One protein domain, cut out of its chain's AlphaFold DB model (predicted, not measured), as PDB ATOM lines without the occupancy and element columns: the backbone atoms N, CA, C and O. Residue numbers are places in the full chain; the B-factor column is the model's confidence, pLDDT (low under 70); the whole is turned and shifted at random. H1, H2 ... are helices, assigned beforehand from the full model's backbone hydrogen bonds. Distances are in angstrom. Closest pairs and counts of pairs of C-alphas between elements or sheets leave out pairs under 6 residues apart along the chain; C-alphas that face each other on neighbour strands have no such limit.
ATOM      1  N   ASP A  16      81.765  53.613 -13.451       93.00
ATOM      2  CA  ASP A  16      82.749  54.038 -14.438       93.00
ATOM      3  C   ASP A  16      83.478  52.811 -15.006       93.00
ATOM      4  O   ASP A  16      84.228  52.121 -14.307       93.00
ATOM      5  N   THR A  17      83.267  52.543 -16.294       94.00
ATOM      6  CA  THR A  17      83.883  51.414 -17.005       94.00
ATOM      7  C   THR A  17      85.404  51.531 -17.100       94.00
ATOM      8  O   THR A  17      86.086  50.507 -17.145       94.00
ATOM      9  N   GLN A  18      85.975  52.738 -17.059       92.75
ATOM     10  CA  GLN A  18      87.422  52.932 -16.978       92.75
ATOM     11  C   GLN A  18      87.953  52.522 -15.600       92.75
ATOM     12  O   GLN A  18      89.013  51.899 -15.516       92.75
ATOM     13  N   ILE A  19      87.218  52.809 -14.521       92.69
ATOM     14  CA  ILE A  19      87.577  52.335 -13.176       92.69
ATOM     15  C   ILE A  19      87.501  50.805 -13.122       92.69
ATOM     16  O   ILE A  19      88.464  50.173 -12.687       92.69
ATOM     17  N   MET A  20      86.428  50.196 -13.639       94.00
ATOM     18  CA  MET A  20      86.318  48.732 -13.746       94.00
ATOM     19  C   MET A  20      87.496  48.136 -14.528       94.00
ATOM     20  O   MET A  20      88.146  47.195 -14.074       94.00
ATOM     21  N   ALA A  21      87.836  48.725 -15.679       93.19
ATOM     22  CA  ALA A  21      88.949  48.283 -16.511       93.19
ATOM     23  C   ALA A  21      90.306  48.348 -15.785       93.19
ATOM     24  O   ALA A  21      91.156  47.479 -15.994       93.19
ATOM     25  N   ARG A  22      90.507  49.339 -14.904       91.44
ATOM     26  CA  ARG A  22      91.713  49.436 -14.068       91.44
ATOM     27  C   ARG A  22      91.819  48.281 -13.079       91.44
ATOM     28  O   ARG A  22      92.901  47.712 -12.962       91.44
ATOM     29  N   PHE A  23      90.724  47.908 -12.417       91.94
ATOM     30  CA  PHE A  23      90.705  46.754 -11.507       91.94
ATOM     31  C   PHE A  23      90.948  45.424 -12.232       91.94
ATOM     32  O   PHE A  23      91.544  44.518 -11.663       91.94
ATOM     33  N   LEU A  24      90.583  45.337 -13.512       92.06
ATOM     34  CA  LEU A  24      90.866  44.182 -14.370       92.06
ATOM     35  C   LEU A  24      92.284  44.168 -14.973       92.06
ATOM     36  O   LEU A  24      92.583  43.315 -15.807       92.06
ATOM     37  N   GLY A  25      93.155  45.118 -14.618       90.38
ATOM     38  CA  GLY A  25      94.529  45.168 -15.130       90.38
ATOM     39  C   GLY A  25      94.655  45.594 -16.601       90.38
ATOM     40  O   GLY A  25      95.692  45.368 -17.217       90.38
ATOM     41  N   LEU A  26      93.639  46.247 -17.185       86.88
ATOM     42  CA  LEU A  26      93.629  46.656 -18.606       86.88
ATOM     43  C   LEU A  26      94.416  47.954 -18.898       86.88
ATOM     44  O   LEU A  26      94.440  48.459 -20.031       86.88
ATOM     45  N   GLY A  27      95.092  48.478 -17.874       80.00
ATOM     46  CA  GLY A  27      95.882  49.706 -17.904       80.00
ATOM     47  C   GLY A  27      95.099  50.948 -17.469       80.00
ATOM     48  O   GLY A  27      93.873  50.995 -17.507       80.00
ATOM     49  N   THR A  28      95.830  51.986 -17.062       67.19
ATOM     50  CA  THR A  28      95.279  53.230 -16.493       67.19
ATOM     51  C   THR A  28      94.558  54.130 -17.497       67.19
ATOM     52  O   THR A  28      93.802  54.998 -17.078       67.19
ATOM     53  N   SER A  29      94.752  53.905 -18.800       72.00
ATOM     54  CA  SER A  29      94.223  54.757 -19.878       72.00
ATOM     55  C   SER A  29      93.332  53.988 -20.862       72.00
ATOM     56  O   SER A  29      93.345  54.256 -22.066       72.00
ATOM     57  N   ALA A  30      92.584  52.989 -20.382       82.00
ATOM     58  CA  ALA A  30      91.628  52.249 -21.202       82.00
ATOM     59  C   ALA A  30      90.378  53.101 -21.496       82.00
ATOM     60  O   ALA A  30      89.353  52.992 -20.831       82.00
ATOM     61  N   GLY A  31      90.488  54.001 -22.478       87.94
ATOM     62  CA  GLY A  31      89.352  54.771 -22.987       87.94
ATOM     63  C   GLY A  31      88.360  53.907 -23.773       87.94
ATOM     64  O   GLY A  31      88.698  52.798 -24.198       87.94
ATOM     65  N   LEU A  32      87.161  54.448 -24.019       91.69
ATOM     66  CA  LEU A  32      86.059  53.754 -24.697       91.69
ATOM     67  C   LEU A  32      86.496  53.076 -26.004       91.69
ATOM     68  O   LEU A  32      86.284  51.881 -26.159       91.69
ATOM     69  N   ALA A  33      87.187  53.796 -26.894       90.81
ATOM     70  CA  ALA A  33      87.662  53.251 -28.171       90.81
ATOM     71  C   ALA A  33      88.591  52.033 -28.008       90.81
ATOM     72  O   ALA A  33      88.484  51.069 -28.758       90.81
ATOM     73  N   LYS A  34      89.479  52.041 -27.002       91.50
ATOM     74  CA  LYS A  34      90.380  50.908 -26.742       91.50
ATOM     75  C   LYS A  34      89.595  49.693 -26.249       91.50
ATOM     76  O   LYS A  34      89.857  48.576 -26.684       91.50
ATOM     77  N   LEU A  35      88.639  49.913 -25.346       93.31
ATOM     78  CA  LEU A  35      87.788  48.851 -24.814       93.31
ATOM     79  C   LEU A  35      86.865  48.280 -25.899       93.31
ATOM     80  O   LEU A  35      86.757  47.063 -26.016       93.31
ATOM     81  N   ALA A  36      86.263  49.134 -26.727       94.00
ATOM     82  CA  ALA A  36      85.428  48.728 -27.854       94.00
ATOM     83  C   ALA A  36      86.220  47.890 -28.866       94.00
ATOM     84  O   ALA A  36      85.765  46.812 -29.248       94.00
ATOM     85  N   GLN A  37      87.443  48.305 -29.207       93.50
ATOM     86  CA  GLN A  37      88.308  47.515 -30.079       93.50
ATOM     87  C   GLN A  37      88.636  46.153 -29.457       93.50
ATOM     88  O   GLN A  37      88.569  45.131 -30.129       93.50
ATOM     89  N   GLN A  38      88.977  46.124 -28.168       92.81
ATOM     90  CA  GLN A  38      89.418  44.905 -27.495       92.81
ATOM     91  C   GLN A  38      88.291  43.888 -27.262       92.81
ATOM     92  O   GLN A  38      88.535  42.688 -27.365       92.81
ATOM     93  N   TYR A  39      87.084  44.340 -26.911       94.06
ATOM     94  CA  TYR A  39      85.987  43.455 -26.495       94.06
ATOM     95  C   TYR A  39      84.879  43.295 -27.526       94.06
ATOM     96  O   TYR A  39      84.210  42.266 -27.527       94.06
ATOM     97  N   LEU A  40      84.669  44.299 -28.375       94.50
ATOM     98  CA  LEU A  40      83.618  44.286 -29.391       94.50
ATOM     99  C   LEU A  40      84.185  44.159 -30.810       94.50
ATOM    100  O   LEU A  40      83.411  43.997 -31.748       94.50
ATOM    101  N   ASN A  41      85.513  44.226 -30.976       94.69
ATOM    102  CA  ASN A  41      86.188  44.295 -32.273       94.69
ATOM    103  C   ASN A  41      85.663  45.447 -33.154       94.69
ATOM    104  O   ASN A  41      85.532  45.307 -34.369       94.69
ATOM    105  N   VAL A  42      85.332  46.579 -32.519       92.69
ATOM    106  CA  VAL A  42      84.832  47.791 -33.179       92.69
ATOM    107  C   VAL A  42      85.860  48.908 -33.076       92.69
ATOM    108  O   VAL A  42      86.267  49.282 -31.973       92.69
ATOM    109  N   GLU A  43      86.190  49.499 -34.221       89.19
ATOM    110  CA  GLU A  43      86.997  50.708 -34.294       89.19
ATOM    111  C   GLU A  43      86.086  51.940 -34.207       89.19
ATOM    112  O   GLU A  43      85.274  52.201 -35.095       89.19
ATOM    113  N   ILE A  44      86.183  52.686 -33.104       84.75
ATOM    114  CA  ILE A  44      85.435  53.936 -32.931       84.75
ATOM    115  C   ILE A  44      86.211  55.066 -33.607       84.75
ATOM    116  O   ILE A  44      87.313  55.415 -33.169       84.75
ATOM    117  N   ASP A  45      85.608  55.659 -34.635       77.12
ATOM    118  CA  ASP A  45      86.150  56.841 -35.295       77.12
ATOM    119  C   ASP A  45      86.173  58.039 -34.326       77.12
ATOM    120  O   ASP A  45      85.180  58.395 -33.692       77.12
ATOM    121  N   LYS A  46      87.340  58.679 -34.216       70.38
ATOM    122  CA  LYS A  46      87.575  59.860 -33.369       70.38
ATOM    123  C   LYS A  46      87.346  61.176 -34.117       70.38
ATOM    124  O   LYS A  46      87.633  62.247 -33.577       70.38
ATOM    125  N   GLY A  47      86.861  61.119 -35.358       71.25
ATOM    126  CA  GLY A  47      86.776  62.258 -36.272       71.25
ATOM    127  C   GLY A  47      86.013  63.474 -35.734       71.25
ATOM    128  O   GLY A  47      86.352  64.602 -36.087       71.25
ATOM    129  N   ALA A  48      85.040  63.288 -34.832       73.94
ATOM    130  CA  ALA A  48      84.229  64.388 -34.302       73.94
ATOM    131  C   ALA A  48      84.561  64.836 -32.867       73.94
ATOM    132  O   ALA A  48      83.970  65.815 -32.399       73.94
ATOM    133  N   THR A  49      85.542  64.224 -32.187       80.19
ATOM    134  CA  THR A  49      85.868  64.556 -30.785       80.19
ATOM    135  C   THR A  49      86.228  66.038 -30.600       80.19
ATOM    136  O   THR A  49      85.940  66.622 -29.558       80.19
ATOM    137  N   ARG A  50      86.827  66.676 -31.619       84.19
ATOM    138  CA  ARG A  50      87.267  68.088 -31.599       84.19
ATOM    139  C   ARG A  50      86.528  68.955 -32.626       84.19
ATOM    140  O   ARG A  50      87.150  69.701 -33.376       84.19
ATOM    141  N   THR A  51      85.202  68.850 -32.671       88.31
ATOM    142  CA  THR A  51      84.342  69.674 -33.543       88.31
ATOM    143  C   THR A  51      83.546  70.715 -32.750       88.31
ATOM    144  O   THR A  51      83.473  70.663 -31.523       88.31
ATOM    145  N   ASN A  52      82.958  71.702 -33.435       91.06
ATOM    146  CA  ASN A  52      82.100  72.695 -32.786       91.06
ATOM    147  C   ASN A  52      80.731  72.080 -32.437       91.06
ATOM    148  O   ASN A  52      79.837  72.026 -33.282       91.06
ATOM    149  N   TRP A  53      80.572  71.648 -31.184       92.31
ATOM    150  CA  TRP A  53      79.352  71.024 -30.648       92.31
ATOM    151  C   TRP A  53      78.212  72.007 -30.333       92.31
ATOM    152  O   TRP A  53      77.076  71.591 -30.087       92.31
ATOM    153  N   ILE A  54      78.482  73.314 -30.371       93.81
ATOM    154  CA  ILE A  54      77.477  74.363 -30.143       93.81
ATOM    155  C   ILE A  54      76.793  74.756 -31.466       93.81
ATOM    156  O   ILE A  54      75.646  75.197 -31.462       93.81
ATOM    157  N   LYS A  55      77.454  74.544 -32.615       92.62
ATOM    158  CA  LYS A  55      76.900  74.852 -33.946       92.62
ATOM    159  C   LYS A  55      75.588  74.098 -34.202       92.62
ATOM    160  O   LYS A  55      75.431  72.947 -33.793       92.62
ATOM    161  N   ARG A  56      74.652  74.741 -34.913       94.62
ATOM    162  CA  ARG A  56      73.413  74.120 -35.404       94.62
ATOM    163  C   ARG A  56      73.195  74.385 -36.907       94.62
ATOM    164  O   ARG A  56      73.555  75.473 -37.361       94.62
ATOM    165  N   PRO A  57      72.616  73.422 -37.659       95.06
ATOM    166  CA  PRO A  57      72.376  72.033 -37.243       95.06
ATOM    167  C   PRO A  57      73.701  71.285 -36.999       95.06
ATOM    168  O   PRO A  57      74.755  71.712 -37.477       95.06
ATOM    169  N   LEU A  58      73.652  70.213 -36.206       95.69
ATOM    170  CA  LEU A  58      74.784  69.288 -36.097       95.69
ATOM    171  C   LEU A  58      74.939  68.531 -37.421       95.69
ATOM    172  O   LEU A  58      73.947  68.301 -38.112       95.69
ATOM    173  N   SER A  59      76.167  68.156 -37.776       93.75
ATOM    174  CA  SER A  59      76.394  67.298 -38.944       93.75
ATOM    175  C   SER A  59      76.068  65.836 -38.636       93.75
ATOM    176  O   SER A  59      76.129  65.409 -37.482       93.75
ATOM    177  N   ASP A  60      75.812  65.040 -39.675       93.44
ATOM    178  CA  ASP A  60      75.566  63.599 -39.527       93.44
ATOM    179  C   ASP A  60      76.726  62.880 -38.826       93.44
ATOM    180  O   ASP A  60      76.505  62.017 -37.982       93.44
ATOM    181  N   ILE A  61      77.965  63.307 -39.089       91.50
ATOM    182  CA  ILE A  61      79.166  62.773 -38.433       91.50
ATOM    183  C   ILE A  61      79.138  63.058 -36.923       91.50
ATOM    184  O   ILE A  61      79.468  62.187 -36.122       91.50
ATOM    185  N   GLN A  62      78.719  64.260 -36.506       93.44
ATOM    186  CA  GLN A  62      78.582  64.591 -35.083       93.44
ATOM    187  C   GLN A  62      77.475  63.765 -34.419       93.44
ATOM    188  O   GLN A  62      77.659  63.288 -33.301       93.44
ATOM    189  N   LEU A  63      76.345  63.565 -35.105       93.44
ATOM    190  CA  LEU A  63      75.248  62.736 -34.600       93.44
ATOM    191  C   LEU A  63      75.683  61.275 -34.424       93.44
ATOM    192  O   LEU A  63      75.464  60.695 -33.362       93.44
ATOM    193  N   GLN A  64      76.347  60.702 -35.430       92.00
ATOM    194  CA  GLN A  64      76.868  59.334 -35.387       92.00
ATOM    195  C   GLN A  64      77.910  59.156 -34.283       92.00
ATOM    196  O   GLN A  64      77.836  58.191 -33.523       92.00
ATOM    197  N   TYR A  65      78.840  60.103 -34.148       91.50
ATOM    198  CA  TYR A  65      79.843  60.079 -33.088       91.50
ATOM    199  C   TYR A  65      79.205  60.109 -31.694       91.50
ATOM    200  O   TYR A  65      79.510  59.263 -30.855       91.50
ATOM    201  N   ALA A  66      78.273  61.041 -31.455       92.56
ATOM    202  CA  ALA A  66      77.612  61.172 -30.158       92.56
ATOM    203  C   ALA A  66      76.789  59.924 -29.796       92.56
ATOM    204  O   ALA A  66      76.774  59.506 -28.640       92.56
ATOM    205  N   ALA A  67      76.135  59.302 -30.782       93.38
ATOM    206  CA  ALA A  67      75.445  58.032 -30.585       93.38
ATOM    207  C   ALA A  67      76.429  56.889 -30.280       93.38
ATOM    208  O   ALA A  67      76.172  56.081 -29.387       93.38
ATOM    209  N   GLY A  68      77.570  56.837 -30.974       92.31
ATOM    210  CA  GLY A  68      78.616  55.834 -30.767       92.31
ATOM    211  C   GLY A  68      79.167  55.814 -29.339       92.31
ATOM    212  O   GLY A  68      79.335  54.733 -28.770       92.31
ATOM    213  N   ASP A  69      79.361  56.989 -28.728       91.62
ATOM    214  CA  ASP A  69      79.887  57.119 -27.359       91.62
ATOM    215  C   ASP A  69      79.027  56.395 -26.300       91.62
ATOM    216  O   ASP A  69      79.547  55.964 -25.269       91.62
ATOM    217  N   VAL A  70      77.728  56.196 -26.556       93.81
ATOM    218  CA  VAL A  70      76.816  55.468 -25.651       93.81
ATOM    219  C   VAL A  70      76.404  54.094 -26.176       93.81
ATOM    220  O   VAL A  70      76.222  53.169 -25.383       93.81
ATOM    221  N   TRP A  71      76.313  53.923 -27.497       94.81
ATOM    222  CA  TRP A  71      75.905  52.669 -28.132       94.81
ATOM    223  C   TRP A  71      76.843  51.512 -27.771       94.81
ATOM    224  O   TRP A  71      76.391  50.423 -27.419       94.81
ATOM    225  N   TYR A  72      78.156  51.755 -27.797       94.50
ATOM    226  CA  TYR A  72      79.157  50.742 -27.448       94.50
ATOM    227  C   TYR A  72      79.408  50.634 -25.938       94.50
ATOM    228  O   TYR A  72      79.907  49.610 -25.470       94.50
ATOM    229  N   LEU A  73      79.051  51.660 -25.160       95.81
ATOM    230  CA  LEU A  73      79.310  51.707 -23.722       95.81
ATOM    231  C   LEU A  73      78.509  50.650 -22.949       95.81
ATOM    232  O   LEU A  73      79.065  49.999 -22.065       95.81
ATOM    233  N   LEU A  74      77.232  50.450 -23.286       95.69
ATOM    234  CA  LEU A  74      76.369  49.508 -22.564       95.69
ATOM    235  C   LEU A  74      76.810  48.035 -22.727       95.69
ATOM    236  O   LEU A  74      76.965  47.352 -21.711       95.69
ATOM    237  N   PRO A  75      77.101  47.524 -23.942       96.19
ATOM    238  CA  PRO A  75      77.681  46.189 -24.095       96.19
ATOM    239  C   PRO A  75      79.010  46.024 -23.348       96.19
ATOM    240  O   PRO A  75      79.240  44.991 -22.718       96.19
ATOM    241  N   LEU A  76      79.876  47.046 -23.373       95.69
ATOM    242  CA  LEU A  76      81.146  47.021 -22.643       95.69
ATOM    243  C   LEU A  76      80.944  46.930 -21.134       95.69
ATOM    244  O   LEU A  76      81.632  46.143 -20.486       95.69
ATOM    245  N   TYR A  77      79.999  47.692 -20.582       95.81
ATOM    246  CA  TYR A  77      79.648  47.622 -19.166       95.81
ATOM    247  C   TYR A  77      79.324  46.182 -18.747       95.81
ATOM    248  O   TYR A  77      79.958  45.668 -17.829       95.81
ATOM    249  N   HIS A  78      78.439  45.493 -19.472       96.69
ATOM    250  CA  HIS A  78      78.064  44.113 -19.143       96.69
ATOM    251  C   HIS A  78      79.230  43.121 -19.230       96.69
ATOM    252  O   HIS A  78      79.290  42.160 -18.461       96.69
ATOM    253  N   ILE A  79      80.168  43.325 -20.158       95.62
ATOM    254  CA  ILE A  79      81.372  42.488 -20.259       95.62
ATOM    255  C   ILE A  79      82.278  42.712 -19.049       95.62
ATOM    256  O   ILE A  79      82.775  41.750 -18.468       95.62
ATOM    257  N   LEU A  80      82.507  43.970 -18.668       94.81
ATOM    258  CA  LEU A  80      83.369  44.307 -17.537       94.81
ATOM    259  C   LEU A  80      82.743  43.863 -16.210       94.81
ATOM    260  O   LEU A  80      83.444  43.310 -15.369       94.81
ATOM    261  N   GLU A  81      81.433  44.037 -16.042       95.81
ATOM    262  CA  GLU A  81      80.670  43.645 -14.850       95.81
ATOM    263  C   GLU A  81      80.832  42.153 -14.541       95.81
ATOM    264  O   GLU A  81      81.172  41.781 -13.418       95.81
ATOM    265  N   LYS A  82      80.711  41.303 -15.568       95.50
ATOM    266  CA  LYS A  82      80.904  39.849 -15.451       95.50
ATOM    267  C   LYS A  82      82.325  39.424 -15.086       95.50
ATOM    268  O   LYS A  82      82.518  38.282 -14.701       95.50
ATOM    269  N   ARG A  83      83.321  40.287 -15.298       92.44
ATOM    270  CA  ARG A  83      84.735  39.974 -15.039       92.44
ATOM    271  C   ARG A  83      85.226  40.517 -13.706       92.44
ATOM    272  O   ARG A  83      86.224  40.020 -13.200       92.44
ATOM    273  N   VAL A  84      84.594  41.584 -13.213       88.62
ATOM    274  CA  VAL A  84      84.901  42.184 -11.907       88.62
ATOM    275  C   VAL A  84      84.188  41.440 -10.771       88.62
ATOM    276  O   VAL A  84      84.672  41.485  -9.644       88.62
ATOM    277  N   SER A  85      83.066  40.777 -11.073       74.44
ATOM    278  CA  SER A  85      82.336  39.897 -10.145       74.44
ATOM    279  C   SER A  85      83.028  38.547  -9.988       74.44
ATOM    280  O   SER A  85      83.033  38.033  -8.850       74.44
TER     281      SER A  85
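This is residues 16 to 85 of the 85 residues of the protein "Ribonuclease D" of Haemophilus influenzae (UniProt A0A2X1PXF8). Two helices, H3 and H4, follow each other nearly end to end and make the long axis, with H1 packed side by side on H4 and H2 crossing H4 steeply. The long link of residues 41 to 59 runs from H2 out to the far end of H3 and turns back into that helix, and H3 touches no other helix. The printed part has 70 residues with four named helices, in the order H1, H2, H3, H4, and no named strand; the class is all helix. The whole is only just loose, close to compact, with a radius of gyration of the C-alphas of 13.7 A, and its C-alphas span 43 by 20 by 19 A, a rod.

H3 and H4 are the longest helices, with 12 residues each. H3 is residues 60 to 71, 15.8 A from first to last C-alpha, and begins at C-alpha 60 at (75.566, 63.599, -39.527). H4 is residues 73 to 84, 16.2 A long in the same measure, and ends at C-alpha 84 at (84.901, 42.184, -11.907). H1 is residues 17 to 23, 9.9 A long, with C-alpha 17 at (83.883, 51.414, -17.005). H2 is residues 32 to 40, 10.8 A long.

H3 and H4 meet only through their link, the single residue Tyr 72. H4 touches H1 at a shallow tilt of 21 degrees, and the two run the same way; their closest C-alphas are those of Thr 17 and Tyr 77, 6.1 A apart. H4 touches H2 at a steep tilt of 69 degrees, only just short of about perpendicular, the same way; the closest C-alphas are those of Ala 36 and Leu 76, 7.0 A apart. H1 and H2 are close but not clearly touching, about perpendicular at 74 degrees, with the C-alphas of Gln 18 and Leu 32 closest at 7.9 A. H2 and H3 are also close but not clearly touching, with the C-alphas of Leu 32 and Asp 69 closest at 7.5 A. H1 and H3 are apart. In H1 and H2 every O i to N i+4 pair is within hydrogen-bond range; in H3 and in H4 it is 7 of 8.

The C-alphas farthest apart are those of Arg 56 and Ser 85, 43.5 A, and the printed part has no cut. The link from H2 to H3 is long, with 19 residues, the link from H1 to H2 is short, with 8, and the link from H3 to H4 is tight. The mean pLDDT of the printed part is 90.2, and residue 28 alone is under 70.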